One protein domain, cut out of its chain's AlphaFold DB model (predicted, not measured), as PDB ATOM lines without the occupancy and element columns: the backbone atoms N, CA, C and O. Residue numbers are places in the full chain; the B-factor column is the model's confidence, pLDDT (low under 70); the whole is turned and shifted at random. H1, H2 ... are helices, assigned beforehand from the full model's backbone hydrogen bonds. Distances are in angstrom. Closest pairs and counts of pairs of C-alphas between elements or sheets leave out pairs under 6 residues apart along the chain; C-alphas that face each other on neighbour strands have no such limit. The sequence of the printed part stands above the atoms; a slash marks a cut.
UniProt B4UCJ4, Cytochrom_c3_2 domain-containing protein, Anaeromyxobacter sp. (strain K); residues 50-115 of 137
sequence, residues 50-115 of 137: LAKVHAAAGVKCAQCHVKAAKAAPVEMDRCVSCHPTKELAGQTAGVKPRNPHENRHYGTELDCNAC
ATOM      1  N   LEU A  50     -48.946  33.841 -18.985       94.25
ATOM      2  CA  LEU A  50     -47.679  34.242 -19.591       94.25
ATOM      3  C   LEU A  50     -46.825  35.131 -18.669       94.25
ATOM      4  O   LEU A  50     -45.608  34.937 -18.586       94.25
ATOM      5  N   ALA A  51     -47.438  36.025 -17.881       93.62
ATOM      6  CA  ALA A  51     -46.710  36.785 -16.861       93.62
ATOM      7  C   ALA A  51     -46.059  35.867 -15.811       93.62
ATOM      8  O   ALA A  51     -44.929  36.111 -15.387       93.62
ATOM      9  N   LYS A  52     -46.734  34.778 -15.413       93.62
ATOM     10  CA  LYS A  52     -46.174  33.787 -14.477       93.62
ATOM     11  C   LYS A  52     -44.996  33.024 -15.074       93.62
ATOM     12  O   LYS A  52     -44.059  32.741 -14.334       93.62
ATOM     13  N   VAL A  53     -45.010  32.728 -16.376       95.06
ATOM     14  CA  VAL A  53     -43.864  32.110 -17.068       95.06
ATOM     15  C   VAL A  53     -42.632  33.014 -16.971       95.06
ATOM     16  O   VAL A  53     -41.568  32.555 -16.561       95.06
ATOM     17  N   HIS A  54     -42.783  34.311 -17.250       96.56
ATOM     18  CA  HIS A  54     -41.685  35.275 -17.125       96.56
ATOM     19  C   HIS A  54     -41.215  35.436 -15.673       96.56
ATOM     20  O   HIS A  54     -40.014  35.415 -15.404       96.56
ATOM     21  N   ALA A  55     -42.146  35.541 -14.720       95.56
ATOM     22  CA  ALA A  55     -41.810  35.642 -13.300       95.56
ATOM     23  C   ALA A  55     -41.052  34.401 -12.795       95.56
ATOM     24  O   ALA A  55     -40.077  34.533 -12.056       95.56
ATOM     25  N   ALA A  56     -41.451  33.201 -13.232       96.38
ATOM     26  CA  ALA A  56     -40.759  31.951 -12.915       96.38
ATOM     27  C   ALA A  56     -39.349  31.884 -13.525       96.38
ATOM     28  O   ALA A  56     -38.457  31.283 -12.931       96.38
ATOM     29  N   ALA A  57     -39.124  32.554 -14.660       96.56
ATOM     30  CA  ALA A  57     -37.803  32.744 -15.258       96.56
ATOM     31  C   ALA A  57     -36.970  33.857 -14.578       96.56
ATOM     32  O   ALA A  57     -35.885  34.194 -15.048       96.56
ATOM     33  N   GLY A  58     -37.455  34.438 -13.474       96.88
ATOM     34  CA  GLY A  58     -36.747  35.465 -12.706       96.88
ATOM     35  C   GLY A  58     -36.919  36.892 -13.231       96.88
ATOM     36  O   GLY A  58     -36.266  37.806 -12.722       96.88
ATOM     37  N   VAL A  59     -37.801  37.113 -14.213       95.50
ATOM     38  CA  VAL A  59     -38.095  38.452 -14.731       95.50
ATOM     39  C   VAL A  59     -38.933  39.224 -13.713       95.50
ATOM     40  O   VAL A  59     -40.028  38.818 -13.323       95.50
ATOM     41  N   LYS A  60     -38.415  40.370 -13.277       92.81
ATOM     42  CA  LYS A  60     -39.072  41.277 -12.331       92.81
ATOM     43  C   LYS A  60     -40.024  42.220 -13.058       92.81
ATOM     44  O   LYS A  60     -39.741  42.657 -14.170       92.81
ATOM     45  N   CYS A  61     -41.081  42.661 -12.375       90.94
ATOM     46  CA  CYS A  61     -42.086  43.578 -12.930       90.94
ATOM     47  C   CYS A  61     -41.467  44.839 -13.563       90.94
ATOM     48  O   CYS A  61     -41.889  45.269 -14.633       90.94
ATOM     49  N   ALA A  62     -40.433  45.402 -12.927       90.50
ATOM     50  CA  ALA A  62     -39.745  46.612 -13.384       90.50
ATOM     51  C   ALA A  62     -38.977  46.436 -14.709       90.50
ATOM     52  O   ALA A  62     -38.644  47.428 -15.350       90.50
ATOM     53  N   GLN A  63     -38.699  45.197 -15.133       91.75
ATOM     54  CA  GLN A  63     -38.034  44.930 -16.413       91.75
ATOM     55  C   GLN A  63     -38.979  45.154 -17.603       91.75
ATOM     56  O   GLN A  63     -38.523  45.563 -18.666       91.75
ATOM     57  N   CYS A  64     -40.289  44.973 -17.410       92.00
ATOM     58  CA  CYS A  64     -41.304  45.335 -18.402       92.00
ATOM     59  C   CYS A  64     -41.869  46.741 -18.129       92.00
ATOM     60  O   CYS A  64     -41.981  47.562 -19.034       92.00
ATOM     61  N   HIS A  65     -42.162  47.061 -16.866       91.94
ATOM     62  CA  HIS A  65     -42.797  48.314 -16.449       91.94
ATOM     63  C   HIS A  65     -41.790  49.312 -15.857       91.94
ATOM     64  O   HIS A  65     -41.815  49.612 -14.666       91.94
ATOM     65  N   VAL A  66     -40.910  49.861 -16.695       81.31
ATOM     66  CA  VAL A  66     -39.766  50.689 -16.252       81.31
ATOM     67  C   VAL A  66     -40.176  51.988 -15.543       81.31
ATOM     68  O   VAL A  66     -39.502  52.431 -14.618       81.31
ATOM     69  N   LYS A  67     -41.265  52.629 -15.985       74.25
ATOM     70  CA  LYS A  67     -41.676  53.971 -15.517       74.25
ATOM     71  C   LYS A  67     -43.041  54.000 -14.835       74.25
ATOM     72  O   LYS A  67     -43.520  55.067 -14.460       74.25
ATOM     73  N   ALA A  68     -43.711  52.859 -14.735       65.94
ATOM     74  CA  ALA A  68     -45.124  52.846 -14.416       65.94
ATOM     75  C   ALA A  68     -45.333  52.698 -12.902       65.94
ATOM     76  O   ALA A  68     -45.066  51.651 -12.321       65.94
ATOM     77  N   ALA A  69     -45.850  53.749 -12.260       63.44
ATOM     78  CA  ALA A  69     -46.302  53.693 -10.866       63.44
ATOM     79  C   ALA A  69     -47.579  52.839 -10.686       63.44
ATOM     80  O   ALA A  69     -48.004  52.574  -9.564       63.44
ATOM     81  N   LYS A  70     -48.215  52.446 -11.798       66.50
ATOM     82  CA  LYS A  70     -49.429  51.624 -11.903       66.50
ATOM     83  C   LYS A  70     -49.330  50.737 -13.147       66.50
ATOM     84  O   LYS A  70     -48.483  50.990 -13.997       66.50
ATOM     85  N   ALA A  71     -50.207  49.741 -13.280       71.62
ATOM     86  CA  ALA A  71     -50.305  48.931 -14.496       71.62
ATOM     87  C   ALA A  71     -50.507  49.832 -15.731       71.62
ATOM     88  O   ALA A  71     -51.461  50.608 -15.789       71.62
ATOM     89  N   ALA A  72     -49.591  49.740 -16.692       83.25
ATOM     90  CA  ALA A  72     -49.617  50.475 -17.951       83.25
ATOM     91  C   ALA A  72     -49.262  49.518 -19.098       83.25
ATOM     92  O   ALA A  72     -48.538  48.548 -18.843       83.25
ATOM     93  N   PRO A  73     -49.737  49.773 -20.331       86.69
ATOM     94  CA  PRO A  73     -49.314  49.014 -21.502       86.69
ATOM     95  C   PRO A  73     -47.791  48.988 -21.637       86.69
ATOM     96  O   PRO A  73     -47.098  49.935 -21.258       86.69
ATOM     97  N   VAL A  74     -47.289  47.869 -22.147       91.69
ATOM     98  CA  VAL A  74     -45.870  47.649 -22.403       91.69
ATOM     99  C   VAL A  74     -45.673  47.636 -23.907       91.69
ATOM    100  O   VAL A  74     -46.284  46.830 -24.605       91.69
ATOM    101  N   GLU A  75     -44.818  48.528 -24.389       93.62
ATOM    102  CA  GLU A  75     -44.447  48.578 -25.798       93.62
ATOM    103  C   GLU A  75     -43.644  47.329 -26.192       93.62
ATOM    104  O   GLU A  75     -42.905  46.754 -25.382       93.62
ATOM    105  N   MET A  76     -43.762  46.929 -27.462       95.19
ATOM    106  CA  MET A  76     -43.057  45.777 -28.040       95.19
ATOM    107  C   MET A  76     -41.535  45.830 -27.811       95.19
ATOM    108  O   MET A  76     -40.888  44.785 -27.704       95.19
ATOM    109  N   ASP A  77     -40.954  47.030 -27.676       95.12
ATOM    110  CA  ASP A  77     -39.523  47.235 -27.423       95.12
ATOM    111  C   ASP A  77     -39.019  46.465 -26.188       95.12
ATOM    112  O   ASP A  77     -37.904  45.935 -26.188       95.12
ATOM    113  N   ARG A  78     -39.856  46.327 -25.151       95.12
ATOM    114  CA  ARG A  78     -39.523  45.550 -23.955       95.12
ATOM    115  C   ARG A  78     -39.444  44.066 -24.263       95.12
ATOM    116  O   ARG A  78     -38.524  43.409 -23.783       95.12
ATOM    117  N   CYS A  79     -40.360  43.552 -25.079       96.62
ATOM    118  CA  CYS A  79     -40.367  42.157 -25.514       96.62
ATOM    119  C   CYS A  79     -39.106  41.849 -26.331       96.62
ATOM    120  O   CYS A  79     -38.363  40.916 -26.021       96.62
ATOM    121  N   VAL A  80     -38.820  42.691 -27.327       97.06
ATOM    122  CA  VAL A  80     -37.724  42.488 -28.288       97.06
ATOM    123  C   VAL A  80     -36.346  42.639 -27.645       97.06
ATOM    124  O   VAL A  80     -35.385  42.040 -28.122       97.06
ATOM    125  N   SER A  81     -36.240  43.344 -26.512       96.31
ATOM    126  CA  SER A  81     -34.988  43.427 -25.748       96.31
ATOM    127  C   SER A  81     -34.448  42.064 -25.282       96.31
ATOM    128  O   SER A  81     -33.249  41.938 -25.045       96.31
ATOM    129  N   CYS A  82     -35.320  41.055 -25.150       97.19
ATOM    130  CA  CYS A  82     -34.964  39.683 -24.773       97.19
ATOM    131  C   CYS A  82     -35.349  38.646 -25.840       97.19
ATOM    132  O   CYS A  82     -34.755  37.573 -25.882       97.19
ATOM    133  N   HIS A  83     -36.323  38.955 -26.700       97.19
ATOM    134  CA  HIS A  83     -36.812  38.066 -27.751       97.19
ATOM    135  C   HIS A  83     -36.691  38.717 -29.141       97.19
ATOM    136  O   HIS A  83     -37.676  39.253 -29.657       97.19
ATOM    137  N   PRO A  84     -35.504  38.689 -29.773       97.81
ATOM    138  CA  PRO A  84     -35.300  39.296 -31.084       97.81
ATOM    139  C   PRO A  84     -36.198  38.663 -32.154       97.81
ATOM    140  O   PRO A  84     -36.233  37.442 -32.317       97.81
ATOM    141  N   THR A  85     -36.898  39.493 -32.929       98.00
ATOM    142  CA  THR A  85     -37.948  39.055 -33.868       98.00
ATOM    143  C   THR A  85     -37.447  38.052 -34.910       98.00
ATOM    144  O   THR A  85     -38.078  37.024 -35.153       98.00
ATOM    145  N   LYS A  86     -36.265  38.295 -35.485       96.69
ATOM    146  CA  LYS A  86     -35.637  37.395 -36.468       96.69
ATOM    147  C   LYS A  86     -35.241  36.046 -35.874       96.69
ATOM    148  O   LYS A  86     -35.370  35.021 -36.541       96.69
ATOM    149  N   GLU A  87     -34.763  36.037 -34.635       98.25
ATOM    150  CA  GLU A  87     -34.391  34.800 -33.948       98.25
ATOM    151  C   GLU A  87     -35.636  33.977 -33.618       98.25
ATOM    152  O   GLU A  87     -35.661  32.781 -33.905       98.25
ATOM    153  N   LEU A  88     -36.699  34.625 -33.123       97.06
ATOM    154  CA  LEU A  88     -37.999  33.986 -32.907       97.06
ATOM    155  C   LEU A  88     -38.553  33.381 -34.198       97.06
ATOM    156  O   LEU A  88     -38.958  32.220 -34.205       97.06
ATOM    157  N   ALA A  89     -38.520  34.133 -35.301       98.00
ATOM    158  CA  ALA A  89     -38.927  33.638 -36.610       98.00
ATOM    159  C   ALA A  89     -38.136  32.384 -37.015       98.00
ATOM    160  O   ALA A  89     -38.731  31.412 -37.482       98.00
ATOM    161  N   GLY A  90     -36.820  32.368 -36.789       98.12
ATOM    162  CA  GLY A  90     -35.983  31.188 -37.010       98.12
ATOM    163  C   GLY A  90     -36.387  29.999 -36.129       98.12
ATOM    164  O   GLY A  90     -36.553  28.888 -36.631       98.12
ATOM    165  N   GLN A  91     -36.616  30.233 -34.835       97.56
ATOM    166  CA  GLN A  91     -37.019  29.200 -33.872       97.56
ATOM    167  C   GLN A  91     -38.391  28.593 -34.194       97.56
ATOM    168  O   GLN A  91     -38.604  27.400 -33.985       97.56
ATOM    169  N   THR A  92     -39.317  29.380 -34.746       96.94
ATOM    170  CA  THR A  92     -40.662  28.914 -35.108       96.94
ATOM    171  C   THR A  92     -40.830  28.558 -36.583       96.94
ATOM    172  O   THR A  92     -41.952  28.304 -37.026       96.94
ATOM    173  N   ALA A  93     -39.742  28.444 -37.351       97.25
ATOM    174  CA  ALA A  93     -39.787  28.086 -38.774       97.25
ATOM    175  C   ALA A  93     -40.469  26.728 -39.048       97.25
ATOM    176  O   ALA A  93     -41.046  26.514 -40.118       97.25
ATOM    177  N   GLY A  94     -40.434  25.814 -38.072       96.25
ATOM    178  CA  GLY A  94     -41.090  24.508 -38.145       96.25
ATOM    179  C   GLY A  94     -42.601  24.526 -37.884       96.25
ATOM    180  O   GLY A  94     -43.271  23.542 -38.200       96.25
ATOM    181  N   VAL A  95     -43.156  25.614 -37.338       95.44
ATOM    182  CA  VAL A  95     -44.579  25.693 -36.976       95.44
ATOM    183  C   VAL A  95     -45.451  25.678 -38.234       95.44
ATOM    184  O   VAL A  95     -45.186  26.368 -39.223       95.44
ATOM    185  N   LYS A  96     -46.500  24.852 -38.203       93.38
ATOM    186  CA  LYS A  96     -47.432  24.629 -39.315       93.38
ATOM    187  C   LYS A  96     -48.824  25.174 -38.981       93.38
ATOM    188  O   LYS A  96     -49.200  25.161 -37.813       93.38
ATOM    189  N   PRO A  97     -49.605  25.618 -39.987       92.50
ATOM    190  CA  PRO A  97     -49.324  25.543 -41.432       92.50
ATOM    191  C   PRO A  97     -48.369  26.626 -41.952       92.50
ATOM    192  O   PRO A  97     -47.801  26.473 -43.032       92.50
ATOM    193  N   ARG A  98     -48.143  27.689 -41.179       94.00
ATOM    194  CA  ARG A  98     -47.183  28.751 -41.486       94.00
ATOM    195  C   ARG A  98     -46.499  29.204 -40.198       94.00
ATOM    196  O   ARG A  98     -47.047  29.023 -39.116       94.00
ATOM    197  N   ASN A  99     -45.325  29.807 -40.339       96.56
ATOM    198  CA  ASN A  99     -44.605  30.414 -39.231       96.56
ATOM    199  C   ASN A  99     -45.402  31.614 -38.661       96.56
ATOM    200  O   ASN A  99     -45.591  32.588 -39.394       96.56
ATOM    201  N   PRO A 100     -45.873  31.576 -37.398       96.06
ATOM    202  CA  PRO A 100     -46.661  32.664 -36.815       96.06
ATOM    203  C   PRO A 100     -45.836  33.941 -36.592       96.06
ATOM    204  O   PRO A 100     -46.388  35.037 -36.655       96.06
ATOM    205  N   HIS A 101     -44.516  33.815 -36.421       97.44
ATOM    206  CA  HIS A 101     -43.599  34.945 -36.235       97.44
ATOM    207  C   HIS A 101     -42.919  35.392 -37.537       97.44
ATOM    208  O   HIS A 101     -41.992  36.192 -37.509       97.44
ATOM    209  N   GLU A 102     -43.367  34.882 -38.689       97.50
ATOM    210  CA  GLU A 102     -42.942  35.361 -40.006       97.50
ATOM    211  C   GLU A 102     -44.095  35.240 -41.014       97.50
ATOM    212  O   GLU A 102     -44.227  34.263 -41.770       97.50
ATOM    213  N   ASN A 103     -44.959  36.251 -41.024       92.62
ATOM    214  CA  ASN A 103     -46.181  36.253 -41.820       92.62
ATOM    215  C   ASN A 103     -46.130  37.275 -42.968       92.62
ATOM    216  O   ASN A 103     -45.294  38.171 -43.009       92.62
ATOM    217  N   ARG A 104     -47.044  37.141 -43.931       93.69
ATOM    218  CA  ARG A 104     -47.044  37.974 -45.143       93.69
ATOM    219  C   ARG A 104     -47.496  39.420 -44.908       93.69
ATOM    220  O   ARG A 104     -47.170  40.273 -45.725       93.69
ATOM    221  N   HIS A 105     -48.250  39.686 -43.844       94.88
ATOM    222  CA  HIS A 105     -48.806  41.010 -43.563       94.88
ATOM    223  C   HIS A 105     -47.816  41.905 -42.819       94.88
ATOM    224  O   HIS A 105     -47.742  43.096 -43.100       94.88
ATOM    225  N   TYR A 106     -47.042  41.318 -41.908       95.94
ATOM    226  CA  TYR A 106     -46.208  42.057 -40.960       95.94
ATOM    227  C   TYR A 106     -44.746  41.594 -40.937       95.94
ATOM    228  O   TYR A 106     -43.949  42.123 -40.167       95.94
ATOM    229  N   GLY A 107     -44.372  40.593 -41.743       96.62
ATOM    230  CA  GLY A 107     -43.048  39.983 -41.666       96.62
ATOM    231  C   GLY A 107     -42.806  39.429 -40.265       96.62
ATOM    232  O   GLY A 107     -43.593  38.613 -39.779       96.62
ATOM    233  N   THR A 108     -41.742  39.909 -39.627       97.50
ATOM    234  CA  THR A 108     -41.353  39.574 -38.250       97.50
ATOM    235  C   THR A 108     -41.781  40.628 -37.222       97.50
ATOM    236  O   THR A 108     -41.485  40.476 -36.044       97.50
ATOM    237  N   GLU A 109     -42.471  41.690 -37.644       96.69
ATOM    238  CA  GLU A 109     -42.649  42.920 -36.856       96.69
ATOM    239  C   GLU A 109     -44.113  43.179 -36.449       96.69
ATOM    240  O   GLU A 109     -44.503  44.316 -36.191       96.69
ATOM    241  N   LEU A 110     -44.958  42.139 -36.407       96.75
ATOM    242  CA  LEU A 110     -46.277  42.269 -35.776       96.75
ATOM    243  C   LEU A 110     -46.084  42.518 -34.276       96.75
ATOM    244  O   LEU A 110     -45.329  41.787 -33.632       96.75
ATOM    245  N   ASP A 111     -46.791  43.508 -33.726       97.44
ATOM    246  CA  ASP A 111     -46.719  43.832 -32.301       97.44
ATOM    247  C   ASP A 111     -47.015  42.594 -31.442       97.44
ATOM    248  O   ASP A 111     -48.045  41.933 -31.609       97.44
ATOM    249  N   CYS A 112     -46.114  42.281 -30.508       97.31
ATOM    250  CA  CYS A 112     -46.225  41.097 -29.659       97.31
ATOM    251  C   CYS A 112     -47.552  41.054 -28.888       97.31
ATOM    252  O   CYS A 112     -48.117  39.973 -28.699       97.31
ATOM    253  N   ASN A 113     -48.072  42.215 -28.474       95.88
ATOM    254  CA  ASN A 113     -49.299  42.324 -27.692       95.88
ATOM    255  C   ASN A 113     -50.560  41.993 -28.500       95.88
ATOM    256  O   ASN A 113     -51.615  41.823 -27.891       95.88
ATOM    257  N   ALA A 114     -50.480  41.888 -29.832       96.62
ATOM    258  CA  ALA A 114     -51.612  41.476 -30.664       96.62
ATOM    259  C   ALA A 114     -52.044  40.026 -30.387       96.62
ATOM    260  O   ALA A 114     -53.202  39.684 -30.600       96.62
ATOM    261  N   CYS A 115     -51.118  39.186 -29.910       96.62
ATOM    262  CA  CYS A 115     -51.389  37.787 -29.580       96.62
ATOM    263  C   CYS A 115     -51.044  37.464 -28.122       96.62
ATOM    264  O   CYS A 115     -51.824  36.823 -27.418       96.62
TER     265      CYS A 115
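Overview. This is residues 50 to 115 of the 137 residues of the protein "Cytochrom_c3_2 domain-containing protein" of Anaeromyxobacter sp. (strain K) (UniProt B4UCJ4). The domain has little regular structure: four short helices are strung on loops along an elongated outline, H1 and H2 towards one end, H3 in the middle and H4 towards the other. After H4, residues 92 to 115, with no named element, loop out and fold back towards H3, while residues 52 to 58 stick out. The class is all helix, with 23 of 66 printed residues in H1 to H4 and no named strand. It is loose, with a radius of gyration of the C-alphas of 13.5 A and spans of 40 by 24 by 16 A.

Arrangement. H1, residues 50 to 56, is close to but not clearly touching H2, residues 61 to 64; their closest C-alphas, of Ala 55 and Cys 61, are 7.9 A apart. H2 only just touches H3, residues 76 to 80, with 3 pairs of C-alphas within 8 A, the closest being Cys 64 and Arg 78 at 5.8 A. H3 and H4, residues 85 to 91, meet only through their link. Every O i to N i+4 pair is within hydrogen-bond range in H1, H3 and H4; H2 is too short for one.

Along the chain. H1 begins at C-alpha 50 (-47.679, 34.242, -19.591) and H4 ends at C-alpha 91 (-37.019, 29.200, -33.872); each is 9.9 A long.

Size, cuts and confidence. The printed part has no cut. The H2 to H3 link is long and holds residues 68 to 70, under pLDDT 70.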